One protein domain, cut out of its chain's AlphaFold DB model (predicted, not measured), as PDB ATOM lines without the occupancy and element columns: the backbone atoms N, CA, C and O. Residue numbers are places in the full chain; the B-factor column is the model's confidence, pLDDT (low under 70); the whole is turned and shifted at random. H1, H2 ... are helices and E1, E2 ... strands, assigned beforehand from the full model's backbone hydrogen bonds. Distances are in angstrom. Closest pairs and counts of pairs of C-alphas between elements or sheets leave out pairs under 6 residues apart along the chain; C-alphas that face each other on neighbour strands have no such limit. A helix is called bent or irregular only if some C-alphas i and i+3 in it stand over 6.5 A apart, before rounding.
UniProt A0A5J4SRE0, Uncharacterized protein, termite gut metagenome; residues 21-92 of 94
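AT A GLANCE: This is residues 21 to 92 of the 94 residues of an uncharacterized protein of termite gut metagenome (UniProt A0A5J4SRE0). A small head, in which helix H2 packs on a tiny sheet of two parallel strands, E1 and E2, has one long helix, H4, as an arm whose residues 80 to 90 stick out. H1 lies at the end of the head away from H4, and short H3 leads from E2 toward the arm. The printed part has 72 residues, with four named helices and two named strands in the order H1, E1, H2, E2, H3, H4, and is mostly helix. It is loose, with a radius of gyration of the C-alphas of 16.0 A, and spans 52 by 24 by 19 A.

IN THESE COORDINATES: E1 is residues 36 to 38 and E2 residues 60 to 62. H2, residues 44 to 56, is 19.4 A long. H1, residues 21 to 30, begins with C-alpha 21 at (141.182, 160.956, 152.954); it is irregular, with C-alphas 25 and 28 7.5 A apart. H3 is residues 63 to 67. H4, residues 73 to 90, is 26.1 A long and ends with C-alpha 90 at (163.171, 198.699, 152.057).

HOW THE PARTS SIT: E1 and E2 are parallel at 25 degrees, with N 61 and O 36 2.8 A apart, within hydrogen-bond range. E1, H2 and E2 form a strand-helix-strand unit, two parallel neighbour strands with a helix between, its crossover right-handed. The closest C-alphas of H2 and E2, Arg 54 and Val 60, are 5.9 A apart. H1 and H2 only just touch, with 3 pairs of C-alphas within 8 A, the closest Ser 27 and Phe 56 at 7.2 A; they run the same way at a shallow tilt of 26 degrees. H3 and H4 touch only at the corner, and only just, with 3 such pairs, the closest Tyr 67 and Tyr 76 at 6.0 A. H2 and H4 are apart. Every O i to N i+4 pair is within range in H4, against 8 of 9 in H2, 2 of 6 in H1 and 0 of 1 in H3; O i to N i+3 pairs are within range in 4 of 7 in H1 and 2 of 2 in H3.

THE WHOLE: The C-alphas farthest apart, Asn 28 and Ile 92, are 52.3 A apart. The printed part has no cut, and its links are tight. Residues 86 to 92 are under pLDDT 70.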
ATOM      1  N   ALA A  21     142.299 161.895 153.108       96.12
ATOM      2  CA  ALA A  21     141.182 160.956 152.954       96.12
ATOM      3  C   ALA A  21     140.781 160.703 151.483       96.12
ATOM      4  O   ALA A  21     140.085 159.734 151.178       96.12
ATOM      5  N   ASN A  22     141.206 161.568 150.556       96.81
ATOM      6  CA  ASN A  22     140.980 161.393 149.122       96.81
ATOM      7  C   ASN A  22     142.137 160.685 148.405       96.81
ATOM      8  O   ASN A  22     141.997 160.388 147.219       96.81
ATOM      9  N   LEU A  23     143.246 160.377 149.087       96.38
ATOM     10  CA  LEU A  23     144.388 159.681 148.491       96.38
ATOM     11  C   LEU A  23     144.006 158.306 147.898       96.38
ATOM     12  O   LEU A  23     144.334 158.067 146.732       96.38
ATOM     13  N   PRO A  24     143.203 157.458 148.576       95.31
ATOM     14  CA  PRO A  24     142.792 156.174 148.003       95.31
ATOM     15  C   PRO A  24     141.946 156.317 146.733       95.31
ATOM     16  O   PRO A  24     141.946 155.435 145.882       95.31
ATOM     17  N   LYS A  25     141.233 157.440 146.568       95.81
ATOM     18  CA  LYS A  25     140.371 157.690 145.400       95.81
ATOM     19  C   LYS A  25     141.172 157.999 144.136       95.81
ATOM     20  O   LYS A  25     140.638 157.886 143.035       95.81
ATOM     21  N   VAL A  26     142.430 158.420 144.282       95.38
ATOM     22  CA  VAL A  26     143.294 158.811 143.159       95.38
ATOM     23  C   VAL A  26     144.409 157.809 142.875       95.38
ATOM     24  O   VAL A  26     145.095 157.962 141.867       95.38
ATOM     25  N   SER A  27     144.580 156.776 143.702       94.44
ATOM     26  CA  SER A  27     145.657 155.784 143.577       94.44
ATOM     27  C   SER A  27     145.719 155.163 142.176       94.44
ATOM     28  O   SER A  27     146.745 155.260 141.509       94.44
ATOM     29  N   ASN A  28     144.587 154.669 141.665       94.56
ATOM     30  CA  ASN A  28     144.466 154.090 140.318       94.56
ATOM     31  C   ASN A  28     144.821 155.067 139.191       94.56
ATOM     32  O   ASN A  28     145.189 154.653 138.096       94.56
ATOM     33  N   ARG A  29     144.662 156.373 139.424       94.75
ATOM     34  CA  ARG A  29     145.061 157.394 138.455       94.75
ATOM     35  C   ARG A  29     146.571 157.622 138.527       94.75
ATOM     36  O   ARG A  29     147.211 157.725 137.487       94.75
ATOM     37  N   LEU A  30     147.123 157.702 139.737       95.81
ATOM     38  CA  LEU A  30     148.534 158.002 139.994       95.81
ATOM     39  C   LEU A  30     149.489 156.896 139.520       95.81
ATOM     40  O   LEU A  30     150.594 157.207 139.087       95.81
ATOM     41  N   THR A  31     149.056 155.632 139.506       95.44
ATOM     42  CA  THR A  31     149.844 154.495 138.979       95.44
ATOM     43  C   THR A  31     150.228 154.648 137.500       95.44
ATOM     44  O   THR A  31     151.235 154.088 137.058       95.44
ATOM     45  N   ASN A  32     149.459 155.429 136.731       95.25
ATOM     46  CA  ASN A  32     149.714 155.680 135.310       95.25
ATOM     47  C   ASN A  32     150.792 156.749 135.063       95.25
ATOM     48  O   ASN A  32     151.255 156.890 133.932       95.25
ATOM     49  N   TYR A  33     151.220 157.487 136.092       95.88
ATOM     50  CA  TYR A  33     152.249 158.515 135.952       95.88
ATOM     51  C   TYR A  33     153.641 157.907 136.117       95.88
ATOM     52  O   TYR A  33     153.913 157.149 137.047       95.88
ATOM     53  N   GLY A  34     154.556 158.274 135.216       95.44
ATOM     54  CA  GLY A  34     155.965 157.891 135.331       95.44
ATOM     55  C   GLY A  34     156.669 158.568 136.510       95.44
ATOM     56  O   GLY A  34     157.591 157.993 137.080       95.44
ATOM     57  N   ASN A  35     156.219 159.765 136.896       96.50
ATOM     58  CA  ASN A  35     156.782 160.543 137.991       96.50
ATOM     59  C   ASN A  35     155.680 161.283 138.759       96.50
ATOM     60  O   ASN A  35     154.838 161.935 138.143       96.50
ATOM     61  N   VAL A  36     155.707 161.205 140.091       97.75
ATOM     62  CA  VAL A  36     154.799 161.938 140.981       97.75
ATOM     63  C   VAL A  36     155.617 162.818 141.921       97.75
ATOM     64  O   VAL A  36     156.383 162.318 142.739       97.75
ATOM     65  N   SER A  37     155.428 164.133 141.849       97.69
ATOM     66  CA  SER A  37     155.989 165.079 142.822       97.69
ATOM     67  C   SER A  37     154.960 165.367 143.913       97.69
ATOM     68  O   SER A  37     153.903 165.927 143.624       97.69
ATOM     69  N   SER A  38     155.251 164.988 145.161       97.44
ATOM     70  CA  SER A  38     154.319 165.156 146.281       97.44
ATOM     71  C   SER A  38     154.626 166.409 147.096       97.44
ATOM     72  O   SER A  38     155.756 166.600 147.542       97.44
ATOM     73  N   PHE A  39     153.592 167.210 147.346       97.50
ATOM     74  CA  PHE A  39     153.638 168.410 148.182       97.50
ATOM     75  C   PHE A  39     152.633 168.261 149.332       97.50
ATOM     76  O   PHE A  39     151.520 168.780 149.260       97.50
ATOM     77  N   LEU A  40     152.991 167.472 150.346       97.31
ATOM     78  CA  LEU A  40     152.146 167.201 151.516       97.31
ATOM     79  C   LEU A  40     152.641 167.967 152.750       97.31
ATOM     80  O   LEU A  40     153.749 168.508 152.747       97.31
ATOM     81  N   ASP A  41     151.818 168.012 153.794       96.62
ATOM     82  CA  ASP A  41     152.166 168.646 155.068       96.62
ATOM     83  C   ASP A  41     153.373 167.948 155.724       96.62
ATOM     84  O   ASP A  41     153.572 166.741 155.586       96.62
ATOM     85  N   ASN A  42     154.185 168.701 156.472       95.75
ATOM     86  CA  ASN A  42     155.391 168.206 157.153       95.75
ATOM     87  C   ASN A  42     155.112 167.469 158.473       95.75
ATOM     88  O   ASN A  42     156.013 167.287 159.300       95.75
ATOM     89  N   ASP A  43     153.875 167.032 158.686       96.50
ATOM     90  CA  ASP A  43     153.478 166.270 159.861       96.50
ATOM     91  C   ASP A  43     153.600 164.750 159.640       96.50
ATOM     92  O   ASP A  43     154.058 164.259 158.603       96.50
ATOM     93  N   ALA A  44     153.243 163.974 160.663       97.44
ATOM     94  CA  ALA A  44     153.298 162.519 160.588       97.44
ATOM     95  C   ALA A  44     152.338 161.946 159.529       97.44
ATOM     96  O   ALA A  44     152.676 160.963 158.871       97.44
ATOM     97  N   ALA A  45     151.165 162.558 159.340       97.50
ATOM     98  CA  ALA A  45     150.173 162.084 158.382       97.50
ATOM     99  C   ALA A  45     150.655 162.294 156.940       97.50
ATOM    100  O   ALA A  45     150.589 161.366 156.134       97.50
ATOM    101  N   GLY A  46     151.222 163.464 156.634       97.50
ATOM    102  CA  GLY A  46     151.833 163.751 155.338       97.50
ATOM    103  C   GLY A  46     152.997 162.810 155.022       97.50
ATOM    104  O   GLY A  46     153.043 162.233 153.936       97.50
ATOM    105  N   LYS A  47     153.886 162.550 155.992       97.00
ATOM    106  CA  LYS A  47     154.998 161.595 155.822       97.00
ATOM    107  C   LYS A  47     154.515 160.168 155.564       97.00
ATOM    108  O   LYS A  47     155.057 159.494 154.688       97.00
ATOM    109  N   ASN A  48     153.488 159.716 156.281       98.00
ATOM    110  CA  ASN A  48     152.890 158.400 156.054       98.00
ATOM    111  C   ASN A  48     152.253 158.305 154.661       98.00
ATOM    112  O   ASN A  48     152.464 157.317 153.963       98.00
ATOM    113  N   ALA A  49     151.564 159.355 154.212       98.06
ATOM    114  CA  ALA A  49     150.990 159.415 152.871       98.06
ATOM    115  C   ALA A  49     152.056 159.381 151.757       98.06
ATOM    116  O   ALA A  49     151.819 158.782 150.710       98.06
ATOM    117  N   VAL A  50     153.255 159.943 151.967       98.00
ATOM    118  CA  VAL A  50     154.382 159.768 151.023       98.00
ATOM    119  C   VAL A  50     154.814 158.302 150.935       98.00
ATOM    120  O   VAL A  50     155.107 157.816 149.842       98.00
ATOM    121  N   GLN A  51     154.845 157.574 152.055       97.88
ATOM    122  CA  GLN A  51     155.158 156.140 152.032       97.88
ATOM    123  C   GLN A  51     154.058 155.333 151.340       97.88
ATOM    124  O   GLN A  51     154.360 154.442 150.549       97.88
ATOM    125  N   GLU A  52     152.792 155.687 151.563       97.31
ATOM    126  CA  GLU A  52     151.662 155.091 150.852       97.31
ATOM    127  C   GLU A  52     151.781 155.324 149.338       97.31
ATOM    128  O   GLU A  52     151.722 154.370 148.568       97.31
ATOM    129  N   LEU A  53     152.069 156.557 148.903       97.88
ATOM    130  CA  LEU A  53     152.321 156.882 147.494       97.88
ATOM    131  C   LEU A  53     153.439 156.019 146.897       97.88
ATOM    132  O   LEU A  53     153.298 155.517 145.782       97.88
ATOM    133  N   ARG A  54     154.538 155.812 147.632       97.44
ATOM    134  CA  ARG A  54     155.663 154.967 147.191       97.44
ATOM    135  C   ARG A  54     155.288 153.495 147.033       97.44
ATOM    136  O   ARG A  54     155.952 152.802 146.273       97.44
ATOM    137  N   SER A  55     154.244 153.022 147.713       96.12
ATOM    138  CA  SER A  55     153.800 151.629 147.595       96.12
ATOM    139  C   SER A  55     153.140 151.310 146.248       96.12
ATOM    140  O   SER A  55     153.171 150.158 145.823       96.12
ATOM    141  N   PHE A  56     152.569 152.310 145.561       95.44
ATOM    142  CA  PHE A  56     151.826 152.098 144.311       95.44
ATOM    143  C   PHE A  56     152.267 152.980 143.131       95.44
ATOM    144  O   PHE A  56     151.917 152.689 141.989       95.44
ATOM    145  N   CYS A  57     153.038 154.045 143.354       97.00
ATOM    146  CA  CYS A  57     153.587 154.872 142.277       97.00
ATOM    147  C   CYS A  57     154.976 154.375 141.855       97.00
ATOM    148  O   CYS A  57     155.796 154.019 142.695       97.00
ATOM    149  N   LYS A  58     155.283 154.446 140.551       96.06
ATOM    150  CA  LYS A  58     156.598 154.049 140.010       96.06
ATOM    151  C   LYS A  58     157.748 154.890 140.567       96.06
ATOM    152  O   LYS A  58     158.822 154.367 140.841       96.06
ATOM    153  N   GLN A  59     157.522 156.194 140.716       97.62
ATOM    154  CA  GLN A  59     158.487 157.127 141.281       97.62
ATOM    155  C   GLN A  59     157.758 158.240 142.031       97.62
ATOM    156  O   GLN A  59     156.852 158.871 141.483       97.62
ATOM    157  N   VAL A  60     158.198 158.506 143.262       98.00
ATOM    158  CA  VAL A  60     157.684 159.593 144.102       98.00
ATOM    159  C   VAL A  60     158.833 160.495 144.526       98.00
ATOM    160  O   VAL A  60     159.744 160.066 145.234       98.00
ATOM    161  N   ASN A  61     158.762 161.755 144.115       97.69
ATOM    162  CA  ASN A  61     159.678 162.805 144.520       97.69
ATOM    163  C   ASN A  61     159.038 163.603 145.659       97.69
ATOM    164  O   ASN A  61     158.133 164.406 145.425       97.69
ATOM    165  N   ASP A  62     159.515 163.396 146.882       97.69
ATOM    166  CA  ASP A  62     159.040 164.139 148.045       97.69
ATOM    167  C   ASP A  62     159.597 165.569 148.037       97.69
ATOM    168  O   ASP A  62     160.788 165.792 148.258       97.69
ATOM    169  N   GLN A  63     158.732 166.543 147.747       97.88
ATOM    170  CA  GLN A  63     159.105 167.953 147.645       97.88
ATOM    171  C   GLN A  63     159.075 168.668 148.999       97.88
ATOM    172  O   GLN A  63     159.439 169.844 149.075       97.88
ATOM    173  N   SER A  64     158.693 167.975 150.076       96.44
ATOM    174  CA  SER A  64     158.659 168.533 151.430       96.44
ATOM    175  C   SER A  64     160.010 169.063 151.911       96.44
ATOM    176  O   SER A  64     160.077 170.034 152.667       96.44
ATOM    177  N   VAL A  65     161.101 168.533 151.349       95.12
ATOM    178  CA  VAL A  65     162.479 169.002 151.561       95.12
ATOM    179  C   VAL A  65     162.665 170.499 151.286       95.12
ATOM    180  O   VAL A  65     163.452 171.152 151.969       95.12
ATOM    181  N   PHE A  66     161.919 171.082 150.340       95.38
ATOM    182  CA  PHE A  66     162.040 172.503 149.987       95.38
ATOM    183  C   PHE A  66     161.417 173.446 151.018       95.38
ATOM    184  O   PHE A  66     161.692 174.648 151.004       95.38
ATOM    185  N   TYR A  67     160.578 172.908 151.898       95.81
ATOM    186  CA  TYR A  67     159.878 173.651 152.935       95.81
ATOM    187  C   TYR A  67     159.957 172.950 154.295       95.81
ATOM    188  O   TYR A  67     159.081 173.136 155.127       95.81
ATOM    189  N   ALA A  68     161.032 172.199 154.556       94.69
ATOM    190  CA  ALA A  68     161.181 171.352 155.744       94.69
ATOM    191  C   ALA A  68     161.045 172.091 157.094       94.69
ATOM    192  O   ALA A  68     160.726 171.475 158.106       94.69
ATOM    193  N   THR A  69     161.283 173.406 157.124       94.25
ATOM    194  CA  THR A  69     161.144 174.253 158.324       94.25
ATOM    195  C   THR A  69     159.748 174.865 158.494       94.25
ATOM    196  O   THR A  69     159.554 175.674 159.395       94.25
ATOM    197  N   TYR A  70     158.807 174.550 157.606       96.19
ATOM    198  CA  TYR A  70     157.435 175.064 157.597       96.19
ATOM    199  C   TYR A  70     156.458 173.917 157.828       96.19
ATOM    200  O   TYR A  70     156.767 172.771 157.501       96.19
ATOM    201  N   LYS A  71     155.264 174.207 158.350       95.56
ATOM    202  CA  LYS A  71     154.222 173.194 158.533       95.56
ATOM    203  C   LYS A  71     153.768 172.607 157.200       95.56
ATOM    204  O   LYS A  71     153.582 171.400 157.091       95.56
ATOM    205  N   ASP A  72     153.593 173.455 156.196       95.06
ATOM    206  CA  ASP A  72     153.041 173.073 154.902       95.06
ATOM    207  C   ASP A  72     153.527 173.998 153.774       95.06
ATOM    208  O   ASP A  72     154.200 175.017 153.993       95.06
ATOM    209  N   LEU A  73     153.190 173.633 152.533       94.69
ATOM    210  CA  LEU A  73     153.550 174.418 151.355       94.69
ATOM    211  C   LEU A  73     152.926 175.825 151.391       94.69
ATOM    212  O   LEU A  73     153.548 176.785 150.929       94.69
ATOM    213  N   ASN A  74     151.714 175.976 151.932       93.81
ATOM    214  CA  ASN A  74     151.033 177.271 151.973       93.81
ATOM    215  C   ASN A  74     151.759 178.242 152.907       93.81
ATOM    216  O   ASN A  74     151.976 179.397 152.533       93.81
ATOM    217  N   GLU A  75     152.182 177.783 154.082       96.00
ATOM    218  CA  GLU A  75     152.962 178.567 155.035       96.00
ATOM    219  C   GLU A  75     154.289 179.021 154.414       96.00
ATOM    220  O   GLU A  75     154.621 180.210 154.455       96.00
ATOM    221  N   TYR A  76     154.996 178.111 153.738       95.50
ATOM    222  CA  TYR A  76     156.222 178.430 153.005       95.50
ATOM    223  C   TYR A  76     156.011 179.519 151.949       95.50
ATOM    224  O   TYR A  76     156.733 180.524 151.908       95.50
ATOM    225  N   LEU A  77     155.001 179.356 151.091       93.88
ATOM    226  CA  LEU A  77     154.712 180.302 150.015       93.88
ATOM    227  C   LEU A  77     154.280 181.669 150.561       93.88
ATOM    228  O   LEU A  77     154.719 182.707 150.052       93.88
ATOM    229  N   CYS A  78     153.452 181.695 151.605       92.88
ATOM    230  CA  CYS A  78     153.037 182.924 152.274       92.88
ATOM    231  C   CYS A  78     154.224 183.636 152.936       92.88
ATOM    232  O   CYS A  78     154.402 184.842 152.728       92.88
ATOM    233  N   GLY A  79     155.086 182.902 153.645       88.44
ATOM    234  CA  GLY A  79     156.312 183.433 154.240       88.44
ATOM    235  C   GLY A  79     157.241 184.059 153.195       88.44
ATOM    236  O   GLY A  79     157.688 185.200 153.355       88.44
ATOM    237  N   ARG A  80     157.461 183.382 152.058       84.38
ATOM    238  CA  ARG A  80     158.274 183.918 150.948       84.38
ATOM    239  C   ARG A  80     157.715 185.217 150.379       84.38
ATOM    240  O   ARG A  80     158.472 186.168 150.169       84.38
ATOM    241  N   LYS A  81     156.397 185.293 150.170       79.00
ATOM    242  CA  LYS A  81     155.736 186.515 149.680       79.00
ATOM    243  C   LYS A  81     155.931 187.689 150.643       79.00
ATOM    244  O   LYS A  81     156.156 188.813 150.194       79.00
ATOM    245  N   GLN A  82     155.891 187.452 151.955       74.06
ATOM    246  CA  GLN A  82     156.133 188.500 152.952       74.06
ATOM    247  C   GLN A  82     157.584 189.000 152.933       74.06
ATOM    248  O   GLN A  82     157.814 190.212 152.975       74.06
ATOM    249  N   VAL A  83     158.562 188.096 152.816       73.62
ATOM    250  CA  VAL A  83     159.981 188.469 152.677       73.62
ATOM    251  C   VAL A  83     160.199 189.314 151.421       73.62
ATOM    252  O   VAL A  83     160.868 190.347 151.483       73.62
ATOM    253  N   GLN A  84     159.590 188.937 150.293       73.44
ATOM    254  CA  GLN A  84     159.694 189.693 149.044       73.44
ATOM    255  C   GLN A  84     159.088 191.100 149.162       73.44
ATOM    256  O   GLN A  84     159.740 192.072 148.778       73.44
ATOM    257  N   LYS A  85     157.900 191.233 149.771       70.69
ATOM    258  CA  LYS A  85     157.277 192.544 150.038       70.69
ATOM    259  C   LYS A  85     158.154 193.431 150.928       70.69
ATOM    260  O   LYS A  85     158.324 194.607 150.624       70.69
ATOM    261  N   LYS A  86     158.766 192.876 151.985       66.81
ATOM    262  CA  LYS A  86     159.691 193.624 152.861       66.81
ATOM    263  C   LYS A  86     160.962 194.081 152.134       66.81
ATOM    264  O   LYS A  86     161.475 195.156 152.432       66.81
ATOM    265  N   ARG A  87     161.491 193.292 151.191       67.81
ATOM    266  CA  ARG A  87     162.650 193.697 150.370       67.81
ATOM    267  C   ARG A  87     162.295 194.841 149.420       67.81
ATOM    268  O   ARG A  87     163.082 195.770 149.286       67.81
ATOM    269  N   GLN A  88     161.104 194.803 148.824       63.91
ATOM    270  CA  GLN A  88     160.618 195.867 147.943       63.91
ATOM    271  C   GLN A  88     160.344 197.173 148.703       63.91
ATOM    272  O   GLN A  88     160.707 198.237 148.214       63.91
ATOM    273  N   SER A  89     159.794 197.118 149.921       62.38
ATOM    274  CA  SER A  89     159.551 198.329 150.720       62.38
ATOM    275  C   SER A  89     160.824 198.957 151.301       62.38
ATOM    276  O   SER A  89     160.878 200.170 151.460       62.38
ATOM    277  N   ARG A  90     161.874 198.171 151.583       59.34
ATOM    278  CA  ARG A  90     163.171 198.699 152.057       59.34
ATOM    279  C   ARG A  90     164.016 199.354 150.958       59.34
ATOM    280  O   ARG A  90     164.860 200.175 151.290       59.34
ATOM    281  N   GLY A  91     163.795 199.008 149.687       56.56
ATOM    282  CA  GLY A  91     164.440 199.657 148.536       56.56
ATOM    283  C   GLY A  91     163.803 200.993 148.132       56.56
ATOM    284  O   GLY A  91     164.363 201.712 147.314       56.56
ATOM    285  N   ILE A  92     162.653 201.340 148.720       56.94
ATOM    286  CA  ILE A  92     161.976 202.628 148.549       56.94
ATOM    287  C   ILE A  92     162.217 203.444 149.826       56.94
ATOM    288  O   ILE A  92     161.338 203.616 150.664       56.94
TER     289      ILE A  92